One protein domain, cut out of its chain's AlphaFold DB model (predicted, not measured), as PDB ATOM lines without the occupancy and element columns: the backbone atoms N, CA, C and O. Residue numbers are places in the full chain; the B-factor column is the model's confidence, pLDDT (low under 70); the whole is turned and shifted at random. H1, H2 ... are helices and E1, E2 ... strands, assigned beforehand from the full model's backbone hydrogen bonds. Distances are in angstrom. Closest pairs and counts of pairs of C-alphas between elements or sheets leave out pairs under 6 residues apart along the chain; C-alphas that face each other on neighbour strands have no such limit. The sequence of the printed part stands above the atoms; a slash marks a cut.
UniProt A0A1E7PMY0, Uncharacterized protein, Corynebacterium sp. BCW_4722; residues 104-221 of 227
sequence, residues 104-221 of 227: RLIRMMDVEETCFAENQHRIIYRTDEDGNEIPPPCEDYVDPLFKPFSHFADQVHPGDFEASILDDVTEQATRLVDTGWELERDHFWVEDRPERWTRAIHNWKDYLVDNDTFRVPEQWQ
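AT A GLANCE: This is residues 104 to 221 of the 227 residues of an uncharacterized protein of Corynebacterium sp. BCW_4722 (UniProt A0A1E7PMY0). H1 runs through the middle, with H2 folded back beside it and H3 slanting off on another side, while the link from H1 to H2 reaches out as a thin looped arm around residues 126 to 134. H4 and a small E1 turn end the order H1 H2 H3 H4 E1. The 118 printed residues are mostly helix by class, though just 49 are in named elements; the whole is compact, radius of gyration of the C-alphas 15.6 A, spanning 52 by 35 by 25 A.

IN THESE COORDINATES: H1, residues 104 to 117, starts at C-alpha (-66.153, -2.165, -29.236) and measures 19.8 A. H2 is 146 to 155, 14.4 A; H3 is 169 to 186, 25.7 A; H4 is 204 to 207. E1, 208 to 210, ends at C-alpha (-50.599, -14.412, -41.683).

HOW THE PARTS SIT: H1 and H2, a helical hairpin, touch at a shallow tilt of 15 degrees, C-alphas of Val 111 and Ser 150 closest at 6.4 A. H3 touches H1 with residues 169 to 176 alone, at a steep tilt of 44 degrees, C-alphas of Ile 106 and Val 169 closest at 7.3 A. H4 is close to H2 but not clearly touching, C-alphas of Phe 149 and Trp 204 closest at 7.9 A. E1 pairs with no named strand; residues 213 to 214 pair antiparallel with it. Every O i to N i+4 pair is within hydrogen-bond range in H1, H2 and H3; H4 is too short for one.

THE WHOLE: The C-alphas farthest apart, Asp 130 and Glu 162, are 52.9 A apart. The printed part has no cut; three links are long, H1 to H2, H2 to H3 and H3 to H4. Residues 121 to 126 and 133 to 140 are among those under pLDDT 70.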
ATOM      1  N   ARG A 104     -65.973  -0.776 -28.811       89.81
ATOM      2  CA  ARG A 104     -66.153  -2.165 -29.236       89.81
ATOM      3  C   ARG A 104     -67.481  -2.369 -29.946       89.81
ATOM      4  O   ARG A 104     -67.483  -2.976 -31.010       89.81
ATOM      5  N   LEU A 105     -68.572  -1.817 -29.413       90.00
ATOM      6  CA  LEU A 105     -69.879  -1.871 -30.067       90.00
ATOM      7  C   LEU A 105     -69.807  -1.309 -31.495       90.00
ATOM      8  O   LEU A 105     -70.191  -2.005 -32.426       90.00
ATOM      9  N   ILE A 106     -69.224  -0.122 -31.685       87.62
ATOM     10  CA  ILE A 106     -69.055   0.497 -33.010       87.62
ATOM     11  C   ILE A 106     -68.226  -0.392 -33.946       87.62
ATOM     12  O   ILE A 106     -68.600  -0.577 -35.099       87.62
ATOM     13  N   ARG A 107     -67.134  -1.006 -33.465       89.81
ATOM     14  CA  ARG A 107     -66.373  -1.972 -34.281       89.81
ATOM     15  C   ARG A 107     -67.244  -3.141 -34.729       89.81
ATOM     16  O   ARG A 107     -67.177  -3.524 -35.892       89.81
ATOM     17  N   MET A 108     -68.076  -3.685 -33.843       92.25
ATOM     18  CA  MET A 108     -68.982  -4.776 -34.209       92.25
ATOM     19  C   MET A 108     -70.088  -4.319 -35.170       92.25
ATOM     20  O   MET A 108     -70.467  -5.083 -36.054       92.25
ATOM     21  N   MET A 109     -70.536  -3.064 -35.074       90.69
ATOM     22  CA  MET A 109     -71.443  -2.457 -36.054       90.69
ATOM     23  C   MET A 109     -70.771  -2.288 -37.425       90.69
ATOM     24  O   MET A 109     -71.406  -2.542 -38.443       90.69
ATOM     25  N   ASP A 110     -69.486  -1.921 -37.481       90.31
ATOM     26  CA  ASP A 110     -68.720  -1.853 -38.735       90.31
ATOM     27  C   ASP A 110     -68.550  -3.235 -39.370       90.31
ATOM     28  O   ASP A 110     -68.613  -3.377 -40.594       90.31
ATOM     29  N   VAL A 111     -68.320  -4.262 -38.544       91.94
ATOM     30  CA  VAL A 111     -68.267  -5.646 -39.021       91.94
ATOM     31  C   VAL A 111     -69.616  -6.038 -39.607       91.94
ATOM     32  O   VAL A 111     -69.630  -6.611 -40.693       91.94
ATOM     33  N   GLU A 112     -70.733  -5.685 -38.967       89.62
ATOM     34  CA  GLU A 112     -72.046  -5.970 -39.545       89.62
ATOM     35  C   GLU A 112     -72.319  -5.203 -40.843       89.62
ATOM     36  O   GLU A 112     -72.698  -5.801 -41.847       89.62
ATOM     37  N   GLU A 113     -72.031  -3.898 -40.897       89.69
ATOM     38  CA  GLU A 113     -72.152  -3.150 -42.157       89.69
ATOM     39  C   GLU A 113     -71.295  -3.784 -43.263       89.69
ATOM     40  O   GLU A 113     -71.733  -3.889 -44.406       89.69
ATOM     41  N   THR A 114     -70.091  -4.262 -42.933       90.31
ATOM     42  CA  THR A 114     -69.235  -4.995 -43.879       90.31
ATOM     43  C   THR A 114     -69.882  -6.307 -44.318       90.31
ATOM     44  O   THR A 114     -69.812  -6.673 -45.495       90.31
ATOM     45  N   CYS A 115     -70.530  -7.009 -43.388       87.25
ATOM     46  CA  CYS A 115     -71.215  -8.263 -43.645       87.25
ATOM     47  C   CYS A 115     -72.344  -8.078 -44.662       87.25
ATOM     48  O   CYS A 115     -72.417  -8.814 -45.651       87.25
ATOM     49  N   PHE A 116     -73.171  -7.049 -44.474       83.94
ATOM     50  CA  PHE A 116     -74.224  -6.694 -45.416       83.94
ATOM     51  C   PHE A 116     -73.663  -6.152 -46.734       83.94
ATOM     52  O   PHE A 116     -74.015  -6.653 -47.801       83.94
ATOM     53  N   ALA A 117     -72.726  -5.204 -46.700       86.19
ATOM     54  CA  ALA A 117     -72.155  -4.600 -47.906       86.19
ATOM     55  C   ALA A 117     -71.544  -5.631 -48.869       86.19
ATOM     56  O   ALA A 117     -71.636  -5.482 -50.090       86.19
ATOM     57  N   GLU A 118     -70.935  -6.688 -48.333       84.00
ATOM     58  CA  GLU A 118     -70.340  -7.764 -49.125       84.00
ATOM     59  C   GLU A 118     -71.249  -8.990 -49.309       84.00
ATOM     60  O   GLU A 118     -70.834  -9.976 -49.920       84.00
ATOM     61  N   ASN A 119     -72.502  -8.931 -48.846       76.38
ATOM     62  CA  ASN A 119     -73.472 -10.032 -48.883       76.38
ATOM     63  C   ASN A 119     -72.950 -11.321 -48.218       76.38
ATOM     64  O   ASN A 119     -73.202 -12.435 -48.692       76.38
ATOM     65  N   GLN A 120     -72.210 -11.173 -47.121       75.50
ATOM     66  CA  GLN A 120     -71.726 -12.285 -46.306       75.50
ATOM     67  C   GLN A 120     -72.845 -12.894 -45.449       75.50
ATOM     68  O   GLN A 120     -72.767 -14.072 -45.104       75.50
ATOM     69  N   HIS A 121     -73.923 -12.145 -45.191       68.62
ATOM     70  CA  HIS A 121     -75.203 -12.654 -44.694       68.62
ATOM     71  C   HIS A 121     -76.057 -13.204 -45.849       68.62
ATOM     72  O   HIS A 121     -76.912 -12.515 -46.406       68.62
ATOM     73  N   ARG A 122     -75.852 -14.473 -46.229       62.59
ATOM     74  CA  ARG A 122     -76.864 -15.220 -47.000       62.59
ATOM     75  C   ARG A 122     -77.403 -16.342 -46.149       62.59
ATOM     76  O   ARG A 122     -76.795 -17.404 -46.032       62.59
ATOM     77  N   ILE A 123     -78.602 -16.119 -45.641       58.44
ATOM     78  CA  ILE A 123     -79.362 -17.140 -44.953       58.44
ATOM     79  C   ILE A 123     -79.948 -18.100 -46.000       58.44
ATOM     80  O   ILE A 123     -81.039 -17.898 -46.524       58.44
ATOM     81  N   ILE A 124     -79.194 -19.140 -46.370       57.25
ATOM     82  CA  ILE A 124     -79.708 -20.199 -47.248       57.25
ATOM     83  C   ILE A 124     -80.488 -21.184 -46.380       57.25
ATOM     84  O   ILE A 124     -79.913 -22.134 -45.845       57.25
ATOM     85  N   TYR A 125     -81.798 -20.970 -46.255       58.34
ATOM     86  CA  TYR A 125     -82.678 -21.928 -45.591       58.34
ATOM     87  C   TYR A 125     -82.591 -23.284 -46.289       58.34
ATOM     88  O   TYR A 125     -82.795 -23.414 -47.500       58.34
ATOM     89  N   ARG A 126     -82.246 -24.307 -45.507       62.44
ATOM     90  CA  ARG A 126     -82.317 -25.702 -45.931       62.44
ATOM     91  C   ARG A 126     -83.597 -26.278 -45.363       62.44
ATOM     92  O   ARG A 126     -83.903 -26.042 -44.202       62.44
ATOM     93  N   THR A 127     -84.324 -27.041 -46.159       72.00
ATOM     94  CA  THR A 127     -85.397 -27.879 -45.634       72.00
ATOM     95  C   THR A 127     -84.838 -29.258 -45.314       72.00
ATOM     96  O   THR A 127     -83.997 -29.767 -46.063       72.00
ATOM     97  N   ASP A 128     -85.285 -29.863 -44.218       76.06
ATOM     98  CA  ASP A 128     -85.051 -31.284 -43.976       76.06
ATOM     99  C   ASP A 128     -85.848 -32.153 -44.973       76.06
ATOM    100  O   ASP A 128     -86.555 -31.653 -45.856       76.06
ATOM    101  N   GLU A 129     -85.703 -33.476 -44.870       82.00
ATOM    102  CA  GLU A 129     -86.400 -34.431 -45.744       82.00
ATOM    103  C   GLU A 129     -87.934 -34.384 -45.594       82.00
ATOM    104  O   GLU A 129     -88.650 -34.790 -46.512       82.00
ATOM    105  N   ASP A 130     -88.432 -33.843 -44.479       82.75
ATOM    106  CA  ASP A 130     -89.852 -33.695 -44.156       82.75
ATOM    107  C   ASP A 130     -90.412 -32.319 -44.573       82.75
ATOM    108  O   ASP A 130     -91.607 -32.053 -44.423       82.75
ATOM    109  N   GLY A 131     -89.571 -31.451 -45.148       77.19
ATOM    110  CA  GLY A 131     -89.944 -30.110 -45.587       77.19
ATOM    111  C   GLY A 131     -89.982 -29.071 -44.465       77.19
ATOM    112  O   GLY A 131     -90.467 -27.965 -44.702       77.19
ATOM    113  N   ASN A 132     -89.478 -29.389 -43.269       76.44
ATOM    114  CA  ASN A 132     -89.330 -28.405 -42.202       76.44
ATOM    115  C   ASN A 132     -88.112 -27.529 -42.478       76.44
ATOM    116  O   ASN A 132     -87.057 -28.017 -42.887       76.44
ATOM    117  N   GLU A 133     -88.241 -26.235 -42.214       67.38
ATOM    118  CA  GLU A 133     -87.107 -25.324 -42.250       67.38
ATOM    119  C   GLU A 133     -86.105 -25.708 -41.161       67.38
ATOM    120  O   GLU A 133     -86.427 -25.760 -39.973       67.38
ATOM    121  N   ILE A 134     -84.872 -25.975 -41.578       60.78
ATOM    122  CA  ILE A 134     -83.739 -26.074 -40.675       60.78
ATOM    123  C   ILE A 134     -83.299 -24.634 -40.420       60.78
ATOM    124  O   ILE A 134     -82.836 -23.983 -41.366       60.78
ATOM    125  N   PRO A 135     -83.443 -24.117 -39.185       50.25
ATOM    126  CA  PRO A 135     -82.954 -22.794 -38.865       50.25
ATOM    127  C   PRO A 135     -81.442 -22.782 -39.126       50.25
ATOM    128  O   PRO A 135     -80.718 -23.645 -38.615       50.25
ATOM    129  N   PRO A 136     -80.958 -21.857 -39.959       49.44
ATOM    130  CA  PRO A 136     -79.535 -21.693 -40.165       49.44
ATOM    131  C   PRO A 136     -78.895 -21.268 -38.841       49.44
ATOM    132  O   PRO A 136     -79.533 -20.566 -38.048       49.44
ATOM    133  N   PRO A 137     -77.644 -21.669 -38.574       51.03
ATOM    134  CA  PRO A 137     -76.873 -21.067 -37.501       51.03
ATOM    135  C   PRO A 137     -76.880 -19.548 -37.691       51.03
ATOM    136  O   PRO A 137     -76.626 -19.061 -38.792       51.03
ATOM    137  N   CYS A 138     -77.135 -18.797 -36.622       46.94
ATOM    138  CA  CYS A 138     -77.122 -17.329 -36.616       46.94
ATOM    139  C   CYS A 138     -75.755 -16.707 -36.988       46.94
ATOM    140  O   CYS A 138     -75.628 -15.490 -37.012       46.94
ATOM    141  N   GLU A 139     -74.744 -17.528 -37.292       54.16
ATOM    142  CA  GLU A 139     -73.360 -17.141 -37.586       54.16
ATOM    143  C   GLU A 139     -72.814 -17.749 -38.895       54.16
ATOM    144  O   GLU A 139     -71.598 -17.760 -39.111       54.16
ATOM    145  N   ASP A 140     -73.665 -18.310 -39.760       61.12
ATOM    146  CA  ASP A 140     -73.207 -18.892 -41.028       61.12
ATOM    147  C   ASP A 140     -72.921 -17.787 -42.060       61.12
ATOM    148  O   ASP A 140     -73.775 -17.385 -42.852       61.12
ATOM    149  N   TYR A 141     -71.681 -17.300 -42.057       72.88
ATOM    150  CA  TYR A 141     -71.173 -16.413 -43.101       72.88
ATOM    151  C   TYR A 141     -70.894 -17.192 -44.386       72.88
ATOM    152  O   TYR A 141     -70.380 -18.314 -44.363       72.88
ATOM    153  N   VAL A 142     -71.174 -16.571 -45.534       75.38
ATOM    154  CA  VAL A 142     -70.866 -17.156 -46.850       75.38
ATOM    155  C   VAL A 142     -69.363 -17.379 -47.023       75.38
ATOM    156  O   VAL A 142     -68.950 -18.396 -47.586       75.38
ATOM    157  N   ASP A 143     -68.545 -16.438 -46.549       84.88
ATOM    158  CA  ASP A 143     -67.093 -16.546 -46.576       84.88
ATOM    159  C   ASP A 143     -66.538 -17.094 -45.248       84.88
ATOM    160  O   ASP A 143     -66.708 -16.467 -44.197       84.88
ATOM    161  N   PRO A 144     -65.810 -18.227 -45.271       84.12
ATOM    162  CA  PRO A 144     -65.274 -18.842 -44.060       84.12
ATOM    163  C   PRO A 144     -64.224 -17.984 -43.339       84.12
ATOM    164  O   PRO A 144     -63.980 -18.215 -42.157       84.12
ATOM    165  N   LEU A 145     -63.603 -17.005 -44.010       88.25
ATOM    166  CA  LEU A 145     -62.643 -16.085 -43.392       88.25
ATOM    167  C   LEU A 145     -63.329 -14.935 -42.637       88.25
ATOM    168  O   LEU A 145     -62.670 -14.251 -41.852       88.25
ATOM    169  N   PHE A 146     -64.639 -14.733 -42.824       88.81
ATOM    170  CA  PHE A 146     -65.361 -13.643 -42.167       88.81
ATOM    171  C   PHE A 146     -65.551 -13.897 -40.668       88.81
ATOM    172  O   PHE A 146     -65.427 -12.976 -39.866       88.81
ATOM    173  N   LYS A 147     -65.759 -15.159 -40.264       87.44
ATOM    174  CA  LYS A 147     -65.816 -15.531 -38.843       87.44
ATOM    175  C   LYS A 147     -64.495 -15.212 -38.115       87.44
ATOM    176  O   LYS A 147     -64.536 -14.506 -37.113       87.44
ATOM    177  N   PRO A 148     -63.312 -15.639 -38.598       90.31
ATOM    178  CA  PRO A 148     -62.035 -15.177 -38.052       90.31
ATOM    179  C   PRO A 148     -61.903 -13.649 -37.976       90.31
ATOM    180  O   PRO A 148     -61.423 -13.133 -36.969       90.31
ATOM    181  N   PHE A 149     -62.359 -12.924 -39.004       91.75
ATOM    182  CA  PHE A 149     -62.321 -11.460 -39.022       91.75
ATOM    183  C   PHE A 149     -63.183 -10.835 -37.919       91.75
ATOM    184  O   PHE A 149     -62.715  -9.941 -37.211       91.75
ATOM    185  N   SER A 150     -64.407 -11.329 -37.716       91.44
ATOM    186  CA  SER A 150     -65.287 -10.829 -36.658       91.44
ATOM    187  C   SER A 150     -64.767 -11.156 -35.259       91.44
ATOM    188  O   SER A 150     -64.787 -10.289 -34.388       91.44
ATOM    189  N   HIS A 151     -64.222 -12.359 -35.044       91.31
ATOM    190  CA  HIS A 151     -63.556 -12.712 -33.785       91.31
ATOM    191  C   HIS A 151     -62.350 -11.810 -33.499       91.31
ATOM    192  O   HIS A 151     -62.156 -11.385 -32.361       91.31
ATOM    193  N   PHE A 152     -61.547 -11.504 -34.521       92.25
ATOM    194  CA  PHE A 152     -60.444 -10.560 -34.390       92.25
ATOM    195  C   PHE A 152     -60.947  -9.167 -33.989       92.25
ATOM    196  O   PHE A 152     -60.455  -8.606 -33.012       92.25
ATOM    197  N   ALA A 153     -61.938  -8.628 -34.703       91.44
ATOM    198  CA  ALA A 153     -62.494  -7.299 -34.444       91.44
ATOM    199  C   ALA A 153     -63.005  -7.143 -33.005       91.44
ATOM    200  O   ALA A 153     -62.759  -6.126 -32.351       91.44
ATOM    201  N   ASP A 154     -63.660  -8.190 -32.508       91.56
ATOM    202  CA  ASP A 154     -64.248  -8.241 -31.179       91.56
ATOM    203  C   ASP A 154     -63.187  -8.244 -30.062       91.56
ATOM    204  O   ASP A 154     -63.377  -7.659 -29.000       91.56
ATOM    205  N   GLN A 155     -62.019  -8.841 -30.305       88.31
ATOM    206  CA  GLN A 155     -60.943  -8.949 -29.311       88.31
ATOM    207  C   GLN A 155     -59.955  -7.776 -29.327       88.31
ATOM    208  O   GLN A 155     -59.131  -7.635 -28.419       88.31
ATOM    209  N   VAL A 156     -60.001  -6.930 -30.354       85.75
ATOM    210  CA  VAL A 156     -59.114  -5.773 -30.486       85.75
ATOM    211  C   VAL A 156     -59.540  -4.666 -29.512       85.75
ATOM    212  O   VAL A 156     -60.719  -4.353 -29.379       85.75
ATOM    213  N   HIS A 157     -58.560  -4.053 -28.837       81.56
ATOM    214  CA  HIS A 157     -58.741  -2.937 -27.892       81.56
ATOM    215  C   HIS A 157     -59.801  -3.178 -26.783       81.56
ATOM    216  O   HIS A 157     -60.711  -2.363 -26.615       81.56
ATOM    217  N   PRO A 158     -59.690  -4.249 -25.969       75.56
ATOM    218  CA  PRO A 158     -60.711  -4.596 -24.967       75.56
ATOM    219  C   PRO A 158     -60.800  -3.595 -23.800       75.56
ATOM    220  O   PRO A 158     -61.814  -3.530 -23.118       75.56
ATOM    221  N   GLY A 159     -59.746  -2.806 -23.566       76.38
ATOM    222  CA  GLY A 159     -59.687  -1.789 -22.508       76.38
ATOM    223  C   GLY A 159     -60.015  -0.368 -22.967       76.38
ATOM    224  O   GLY A 159     -59.806   0.573 -22.200       76.38
ATOM    225  N   ASP A 160     -60.455  -0.189 -24.210       79.50
ATOM    226  CA  ASP A 160     -60.753   1.135 -24.747       79.50
ATOM    227  C   ASP A 160     -62.188   1.566 -24.425       79.50
ATOM    228  O   ASP A 160     -63.138   1.165 -25.087       79.50
ATOM    229  N   PHE A 161     -62.322   2.395 -23.392       80.00
ATOM    230  CA  PHE A 161     -63.583   3.013 -22.964       80.00
ATOM    231  C   PHE A 161     -63.579   4.542 -23.147       80.00
ATOM    232  O   PHE A 161     -64.535   5.221 -22.759       80.00
ATOM    233  N   GLU A 162     -62.482   5.100 -23.668       65.12
ATOM    234  CA  GLU A 162     -62.253   6.550 -23.743       65.12
ATOM    235  C   GLU A 162     -62.499   7.111 -25.141       65.12
ATOM    236  O   GLU A 162     -62.789   8.299 -25.281       65.12
ATOM    237  N   ALA A 163     -62.421   6.276 -26.176       55.00
ATOM    238  CA  ALA A 163     -62.672   6.727 -27.527       55.00
ATOM    239  C   ALA A 163     -64.174   6.869 -27.790       55.00
ATOM    240  O   ALA A 163     -64.935   5.901 -27.825       55.00
ATOM    241  N   SER A 164     -64.596   8.107 -28.029       49.53
ATOM    242  CA  SER A 164     -65.718   8.360 -28.915       49.53
ATOM    243  C   SER A 164     -65.173   8.272 -30.335       49.53
ATOM    244  O   SER A 164     -64.567   9.232 -30.817       49.53
ATOM    245  N   ILE A 165     -65.350   7.143 -31.021       50.69
ATOM    246  CA  ILE A 165     -65.312   7.223 -32.481       50.69
ATOM    247  C   ILE A 165     -66.452   8.184 -32.830       50.69
ATOM    248  O   ILE A 165     -67.591   7.983 -32.407       50.69
ATOM    249  N   LEU A 166     -66.100   9.305 -33.464       51.91
ATOM    250  CA  LEU A 166     -67.056  10.242 -34.038       51.91
ATOM    251  C   LEU A 166     -67.834   9.455 -35.085       51.91
ATOM    252  O   LEU A 166     -67.314   9.281 -36.176       51.91
ATOM    253  N   ASP A 167     -68.990   8.915 -34.711       53.84
ATOM    254  CA  ASP A 167     -70.121   8.658 -35.592       53.84
ATOM    255  C   ASP A 167     -71.374   8.347 -34.764       53.84
ATOM    256  O   ASP A 167     -71.321   7.847 -33.638       53.84
ATOM    257  N   ASP A 168     -72.513   8.758 -35.312       64.50
ATOM    258  CA  ASP A 168     -73.829   8.701 -34.695       64.50
ATOM    259  C   ASP A 168     -74.278   7.238 -34.546       64.50
ATOM    260  O   ASP A 168     -74.832   6.650 -35.477       64.50
ATOM    261  N   VAL A 169     -74.033   6.645 -33.368       73.75
ATOM    262  CA  VAL A 169     -74.505   5.294 -32.997       73.75
ATOM    263  C   VAL A 169     -75.991   5.134 -33.326       73.75
ATOM    264  O   VAL A 169     -76.406   4.060 -33.737       73.75
ATOM    265  N   THR A 170     -76.775   6.214 -33.239       76.94
ATOM    266  CA  THR A 170     -78.189   6.245 -33.635       76.94
ATOM    267  C   THR A 170     -78.384   5.918 -35.105       76.94
ATOM    268  O   THR A 170     -79.188   5.050 -35.440       76.94
ATOM    269  N   GLU A 171     -77.675   6.607 -35.997       79.56
ATOM    270  CA  GLU A 171     -77.865   6.453 -37.437       79.56
ATOM    271  C   GLU A 171     -77.392   5.072 -37.891       79.56
ATOM    272  O   GLU A 171     -78.087   4.387 -38.641       79.56
ATOM    273  N   GLN A 172     -76.243   4.630 -37.374       82.88
ATOM    274  CA  GLN A 172     -75.707   3.306 -37.665       82.88
ATOM    275  C   GLN A 172     -76.624   2.198 -37.121       82.88
ATOM    276  O   GLN A 172     -76.954   1.272 -37.860       82.88
ATOM    277  N   ALA A 173     -77.104   2.314 -35.877       83.50
ATOM    278  CA  ALA A 173     -78.034   1.350 -35.287       83.50
ATOM    279  C   ALA A 173     -79.343   1.281 -36.078       83.50
ATOM    280  O   ALA A 173     -79.787   0.189 -36.411       83.50
ATOM    281  N   THR A 174     -79.907   2.429 -36.468       84.25
ATOM    282  CA  THR A 174     -81.140   2.488 -37.274       84.25
ATOM    283  C   THR A 174     -80.985   1.717 -38.588       84.25
ATOM    284  O   THR A 174     -81.831   0.893 -38.922       84.25
ATOM    285  N   ARG A 175     -79.875   1.919 -39.315       85.88
ATOM    286  CA  ARG A 175     -79.615   1.203 -40.579       85.88
ATOM    287  C   ARG A 175     -79.476  -0.310 -40.385       85.88
ATOM    288  O   ARG A 175     -79.943  -1.077 -41.234       85.88
ATOM    289  N   LEU A 176     -78.830  -0.732 -39.296       85.00
ATOM    290  CA  LEU A 176     -78.679  -2.147 -38.952       85.00
ATOM    291  C   LEU A 176     -80.021  -2.783 -38.572       85.00
ATOM    292  O   LEU A 176     -80.320  -3.867 -39.064       85.00
ATOM    293  N   VAL A 177     -80.847  -2.096 -37.775       84.88
ATOM    294  CA  VAL A 177     -82.203  -2.543 -37.406       84.88
ATOM    295  C   VAL A 177     -83.057  -2.746 -38.654       84.88
ATOM    296  O   VAL A 177     -83.592  -3.835 -38.864       84.88
ATOM    297  N   ASP A 178     -83.130  -1.727 -39.515       83.44
ATOM    298  CA  ASP A 178     -83.929  -1.769 -40.743       83.44
ATOM    299  C   ASP A 178     -83.519  -2.954 -41.632       83.44
ATOM    300  O   ASP A 178     -84.365  -3.694 -42.136       83.44
ATOM    301  N   THR A 179     -82.211  -3.178 -41.787       78.50
ATOM    302  CA  THR A 179     -81.689  -4.269 -42.622       78.50
ATOM    303  C   THR A 179     -81.884  -5.638 -41.977       78.50
ATOM    304  O   THR A 179     -82.245  -6.592 -42.667       78.50
ATOM    305  N   GLY A 180     -81.701  -5.742 -40.660       77.19
ATOM    306  CA  GLY A 180     -81.985  -6.960 -39.907       77.19
ATOM    307  C   GLY A 180     -83.444  -7.387 -40.066       77.19
ATOM    308  O   GLY A 180     -83.716  -8.547 -40.362       77.19
ATOM    309  N   TRP A 181     -84.384  -6.441 -39.978       77.69
ATOM    310  CA  TRP A 181     -85.810  -6.715 -40.179       77.69
ATOM    311  C   TRP A 181     -86.142  -7.146 -41.609       77.69
ATOM    312  O   TRP A 181     -86.993  -8.014 -41.805       77.69
ATOM    313  N   GLU A 182     -85.493  -6.565 -42.621       74.06
ATOM    314  CA  GLU A 182     -85.649  -7.011 -44.011       74.06
ATOM    315  C   GLU A 182     -85.156  -8.451 -44.198       74.06
ATOM    316  O   GLU A 182     -85.862  -9.268 -44.795       74.06
ATOM    317  N   LEU A 183     -83.987  -8.780 -43.639       72.50
ATOM    318  CA  LEU A 183     -83.418 -10.124 -43.695       72.50
ATOM    319  C   LEU A 183     -84.312 -11.155 -42.990       72.50
ATOM    320  O   LEU A 183     -84.549 -12.234 -43.538       72.50
ATOM    321  N   GLU A 184     -84.833 -10.820 -41.806       71.31
ATOM    322  CA  GLU A 184     -85.755 -11.672 -41.049       71.31
ATOM    323  C   GLU A 184     -87.095 -11.873 -41.765       71.31
ATOM    324  O   GLU A 184     -87.629 -12.980 -41.758       71.31
ATOM    325  N   ARG A 185     -87.648 -10.819 -42.380       71.44
ATOM    326  CA  ARG A 185     -88.959 -10.864 -43.045       71.44
ATOM    327  C   ARG A 185     -88.924 -11.646 -44.351       71.44
ATOM    328  O   ARG A 185     -89.826 -12.442 -44.608       71.44
ATOM    329  N   ASP A 186     -87.948 -11.348 -45.204       66.25
ATOM    330  CA  ASP A 186     -87.944 -11.823 -46.590       66.25
ATOM    331  C   ASP A 186     -87.055 -13.055 -46.787       66.25
ATOM    332  O   ASP A 186     -87.065 -13.648 -47.868       66.25
ATOM    333  N   HIS A 187     -86.291 -13.450 -45.757       64.69
ATOM    334  CA  HIS A 187     -85.351 -14.583 -45.777       64.69
ATOM    335  C   HIS A 187     -84.331 -14.516 -46.920       64.69
ATOM    336  O   HIS A 187     -83.701 -15.500 -47.311       64.69
ATOM    337  N   PHE A 188     -84.203 -13.330 -47.496       63.78
ATOM    338  CA  PHE A 188     -83.434 -13.039 -48.674       63.78
ATOM    339  C   PHE A 188     -83.241 -11.540 -48.703       63.78
ATOM    340  O   PHE A 188     -84.199 -10.770 -48.673       63.78
ATOM    341  N   TRP A 189     -81.988 -11.143 -48.800       69.19
ATOM    342  CA  TRP A 189     -81.631  -9.751 -48.893       69.19
ATOM    343  C   TRP A 189     -80.584  -9.587 -49.994       69.19
ATOM    344  O   TRP A 189     -79.716 -10.446 -50.184       69.19
ATOM    345  N   VAL A 190     -80.731  -8.524 -50.782       67.81
ATOM    346  CA  VAL A 190     -79.807  -8.139 -51.851       67.81
ATOM    347  C   VAL A 190     -79.519  -6.670 -51.665       67.81
ATOM    348  O   VAL A 190     -80.445  -5.863 -51.703       67.81
ATOM    349  N   GLU A 191     -78.243  -6.336 -51.524       73.56
ATOM    350  CA  GLU A 191     -77.826  -4.942 -51.505       73.56
ATOM    351  C   GLU A 191     -78.119  -4.261 -52.852       73.56
ATOM    352  O   GLU A 191     -77.530  -4.623 -53.876       73.56
ATOM    353  N   ASP A 192     -79.023  -3.278 -52.860       74.25
ATOM    354  CA  ASP A 192     -79.397  -2.476 -54.032       74.25
ATOM    355  C   ASP A 192     -78.951  -0.997 -53.949       74.25
ATOM    356  O   ASP A 192     -79.061  -0.261 -54.934       74.25
ATOM    357  N   ARG A 193     -78.398  -0.588 -52.802       79.44
ATOM    358  CA  ARG A 193     -77.880   0.732 -52.407       79.44
ATOM    359  C   ARG A 193     -76.583   0.604 -51.585       79.44
ATOM    360  O   ARG A 193     -76.541   1.005 -50.415       79.44
ATOM    361  N   PRO A 194     -75.492   0.075 -52.169       75.94
ATOM    362  CA  PRO A 194     -74.233  -0.158 -51.455       75.94
ATOM    363  C   PRO A 194     -73.646   1.102 -50.798       75.94
ATOM    364  O   PRO A 194     -72.890   0.999 -49.838       75.94
ATOM    365  N   GLU A 195     -74.012   2.294 -51.273       82.19
ATOM    366  CA  GLU A 195     -73.636   3.582 -50.690       82.19
ATOM    367  C   GLU A 195     -74.193   3.841 -49.281       82.19
ATOM    368  O   GLU A 195     -73.721   4.761 -48.613       82.19
ATOM    369  N   ARG A 196     -75.186   3.065 -48.818       84.12
ATOM    370  CA  ARG A 196     -75.755   3.209 -47.467       84.12
ATOM    371  C   ARG A 196     -74.801   2.742 -46.365       84.12
ATOM    372  O   ARG A 196     -74.929   3.185 -45.225       84.12
ATOM    373  N   TRP A 197     -73.830   1.897 -46.708       86.94
ATOM    374  CA  TRP A 197     -72.825   1.367 -45.788       86.94
ATOM    375  C   TRP A 197     -71.611   2.269 -45.714       86.94
ATOM    376  O   TRP A 197     -70.550   2.007 -46.276       86.94
ATOM    377  N   THR A 198     -71.793   3.385 -45.030       84.50
ATOM    378  CA  THR A 198     -70.763   4.422 -44.942       84.50
ATOM    379  C   THR A 198     -69.534   3.985 -44.142       84.50
ATOM    380  O   THR A 198     -68.472   4.581 -44.321       84.50
ATOM    381  N   ARG A 199     -69.651   2.942 -43.306       86.56
ATOM    382  CA  ARG A 199     -68.569   2.435 -42.449       86.56
ATOM    383  C   ARG A 199     -68.104   1.018 -42.807       86.56
ATOM    384  O   ARG A 199     -67.217   0.485 -42.137       86.56
ATOM    385  N   ALA A 200     -68.647   0.413 -43.867       88.56
ATOM    386  CA  ALA A 200     -68.237  -0.913 -44.321       88.56
ATOM    387  C   ALA A 200     -66.776  -0.963 -44.796       88.56
ATOM    388  O   ALA A 200     -66.274  -0.093 -45.511       88.56
ATOM    389  N   ILE A 201     -66.104  -2.067 -44.473       89.75
ATOM    390  CA  ILE A 201     -64.725  -2.348 -44.865       89.75
ATOM    391  C   ILE A 201     -64.747  -3.209 -46.135       89.75
ATOM    392  O   ILE A 201     -64.495  -4.409 -46.097       89.75
ATOM    393  N   HIS A 202     -65.010  -2.581 -47.286       83.25
ATOM    394  CA  HIS A 202     -65.186  -3.237 -48.601       83.25
ATOM    395  C   HIS A 202     -63.996  -4.071 -49.134       83.25
ATOM    396  O   HIS A 202     -64.065  -4.606 -50.235       83.25
ATOM    397  N   ASN A 203     -62.874  -4.123 -48.410       85.75
ATOM    398  CA  ASN A 203     -61.725  -4.983 -48.708       85.75
ATOM    399  C   ASN A 203     -61.137  -5.550 -47.407       85.75
ATOM    400  O   ASN A 203     -59.925  -5.535 -47.199       85.75
ATOM    401  N   TRP A 204     -61.978  -6.014 -46.481       90.31
ATOM    402  CA  TRP A 204     -61.528  -6.517 -45.173       90.31
ATOM    403  C   TRP A 204     -60.485  -7.649 -45.285       90.31
ATOM    404  O   TRP A 204     -59.625  -7.794 -44.420       90.31
ATOM    405  N   LYS A 205     -60.465  -8.403 -46.390       91.00
ATOM    406  CA  LYS A 205     -59.430  -9.416 -46.667       91.00
ATOM    407  C   LYS A 205     -58.034  -8.838 -46.890       91.00
ATOM    408  O   LYS A 205     -57.063  -9.522 -46.588       91.00
ATOM    409  N   ASP A 206     -57.906  -7.582 -47.321       90.88
ATOM    410  CA  ASP A 206     -56.608  -6.889 -47.419       90.88
ATOM    411  C   ASP A 206     -55.999  -6.613 -46.035       90.88
ATOM    412  O   ASP A 206     -54.876  -6.104 -45.914       90.88
ATOM    413  N   TYR A 207     -56.751  -6.896 -44.971       89.94
ATOM    414  CA  TYR A 207     -56.264  -6.859 -43.607       89.94
ATOM    415  C   TYR A 207     -55.680  -8.195 -43.149       89.94
ATOM    416  O   TYR A 207     -54.961  -8.194 -42.156       89.94
ATOM    417  N   LEU A 208     -55.898  -9.299 -43.870       91.38
ATOM    418  CA  LEU A 208     -55.290 -10.591 -43.562       91.38
ATOM    419  C   LEU A 208     -53.767 -10.514 -43.746       91.38
ATOM    420  O   LEU A 208     -53.287 -10.162 -44.824       91.38
ATOM    421  N   VAL A 209     -53.007 -10.833 -42.697       86.56
ATOM    422  CA  VAL A 209     -51.536 -10.799 -42.727       86.56
ATOM    423  C   VAL A 209     -50.924 -12.198 -42.796       86.56
ATOM    424  O   VAL A 209     -50.294 -12.509 -43.797       86.56
ATOM    425  N   ASP A 210     -51.134 -13.044 -41.783       77.69
ATOM    426  CA  ASP A 210     -50.599 -14.412 -41.683       77.69
ATOM    427  C   ASP A 210     -51.451 -15.239 -40.696       77.69
ATOM    428  O   ASP A 210     -51.916 -14.698 -39.695       77.69
ATOM    429  N   ASN A 211     -51.624 -16.548 -40.935       69.94
ATOM    430  CA  ASN A 211     -52.321 -17.496 -40.038       69.94
ATOM    431  C   ASN A 211     -53.661 -16.975 -39.469       69.94
ATOM    432  O   ASN A 211     -53.827 -16.919 -38.251       69.94
ATOM    433  N   ASP A 212     -54.584 -16.542 -40.333       67.81
ATOM    434  CA  ASP A 212     -55.903 -16.008 -39.939       67.81
ATOM    435  C   ASP A 212     -55.844 -14.807 -38.973       67.81
ATOM    436  O   ASP A 212     -56.812 -14.486 -38.288       67.81
ATOM    437  N   THR A 213     -54.700 -14.117 -38.923       83.38
ATOM    438  CA  THR A 213     -54.532 -12.871 -38.172       83.38
ATOM    439  C   THR A 213     -54.771 -11.683 -39.094       83.38
ATOM    440  O   THR A 213     -54.307 -11.669 -40.237       83.38
ATOM    441  N   PHE A 214     -55.446 -10.659 -38.579       90.56
ATOM    442  CA  PHE A 214     -55.747  -9.435 -39.312       90.56
ATOM    443  C   PHE A 214     -54.961  -8.248 -38.736       90.56
ATOM    444  O   PHE A 214     -54.646  -8.198 -37.547       90.56
ATOM    445  N   ARG A 215     -54.615  -7.276 -39.579       91.38
ATOM    446  CA  ARG A 215     -54.139  -5.954 -39.149       91.38
ATOM    447  C   ARG A 215     -55.346  -5.080 -38.798       91.38
ATOM    448  O   ARG A 215     -56.410  -5.240 -39.385       91.38
ATOM    449  N   VAL A 216     -55.183  -4.140 -37.870       88.31
ATOM    450  CA  VAL A 216     -56.276  -3.249 -37.443       88.31
ATOM    451  C   VAL A 216     -56.605  -2.234 -38.559       88.31
ATOM    452  O   VAL A 216     -55.701  -1.494 -38.970       88.31
ATOM    453  N   PRO A 217     -57.860  -2.179 -39.051       88.69
ATOM    454  CA  PRO A 217     -58.382  -1.113 -39.904       88.69
ATOM    455  C   PRO A 217     -58.086   0.286 -39.383       88.69
ATOM    456  O   PRO A 217     -58.200   0.537 -38.189       88.69
ATOM    457  N   GLU A 218     -57.737   1.213 -40.278       84.12
ATOM    458  CA  GLU A 218     -57.441   2.606 -39.905       84.12
ATOM    459  C   GLU A 218     -58.618   3.260 -39.173       84.12
ATOM    460  O   GLU A 218     -58.409   3.941 -38.178       84.12
ATOM    461  N   GLN A 219     -59.855   2.966 -39.581       81.81
ATOM    462  CA  GLN A 219     -61.062   3.469 -38.914       81.81
ATOM    463  C   GLN A 219     -61.275   2.914 -37.493       81.81
ATOM    464  O   GLN A 219     -62.064   3.471 -36.734       81.81
ATOM    465  N   TRP A 220     -60.598   1.818 -37.131       84.44
ATOM    466  CA  TRP A 220     -60.585   1.265 -35.770       84.44
ATOM    467  C   TRP A 220     -59.356   1.705 -34.982       84.44
ATOM    468  O   TRP A 220     -59.267   1.408 -33.790       84.44
ATOM    469  N   GLN A 221     -58.388   2.372 -35.622       73.81
ATOM    470  CA  GLN A 221     -57.231   2.895 -34.918       73.81
ATOM    471  C   GLN A 221     -57.685   4.026 -34.013       73.81
ATOM    472  O   GLN A 221     -58.059   5.114 -34.443       73.81
TER     473      GLN A 221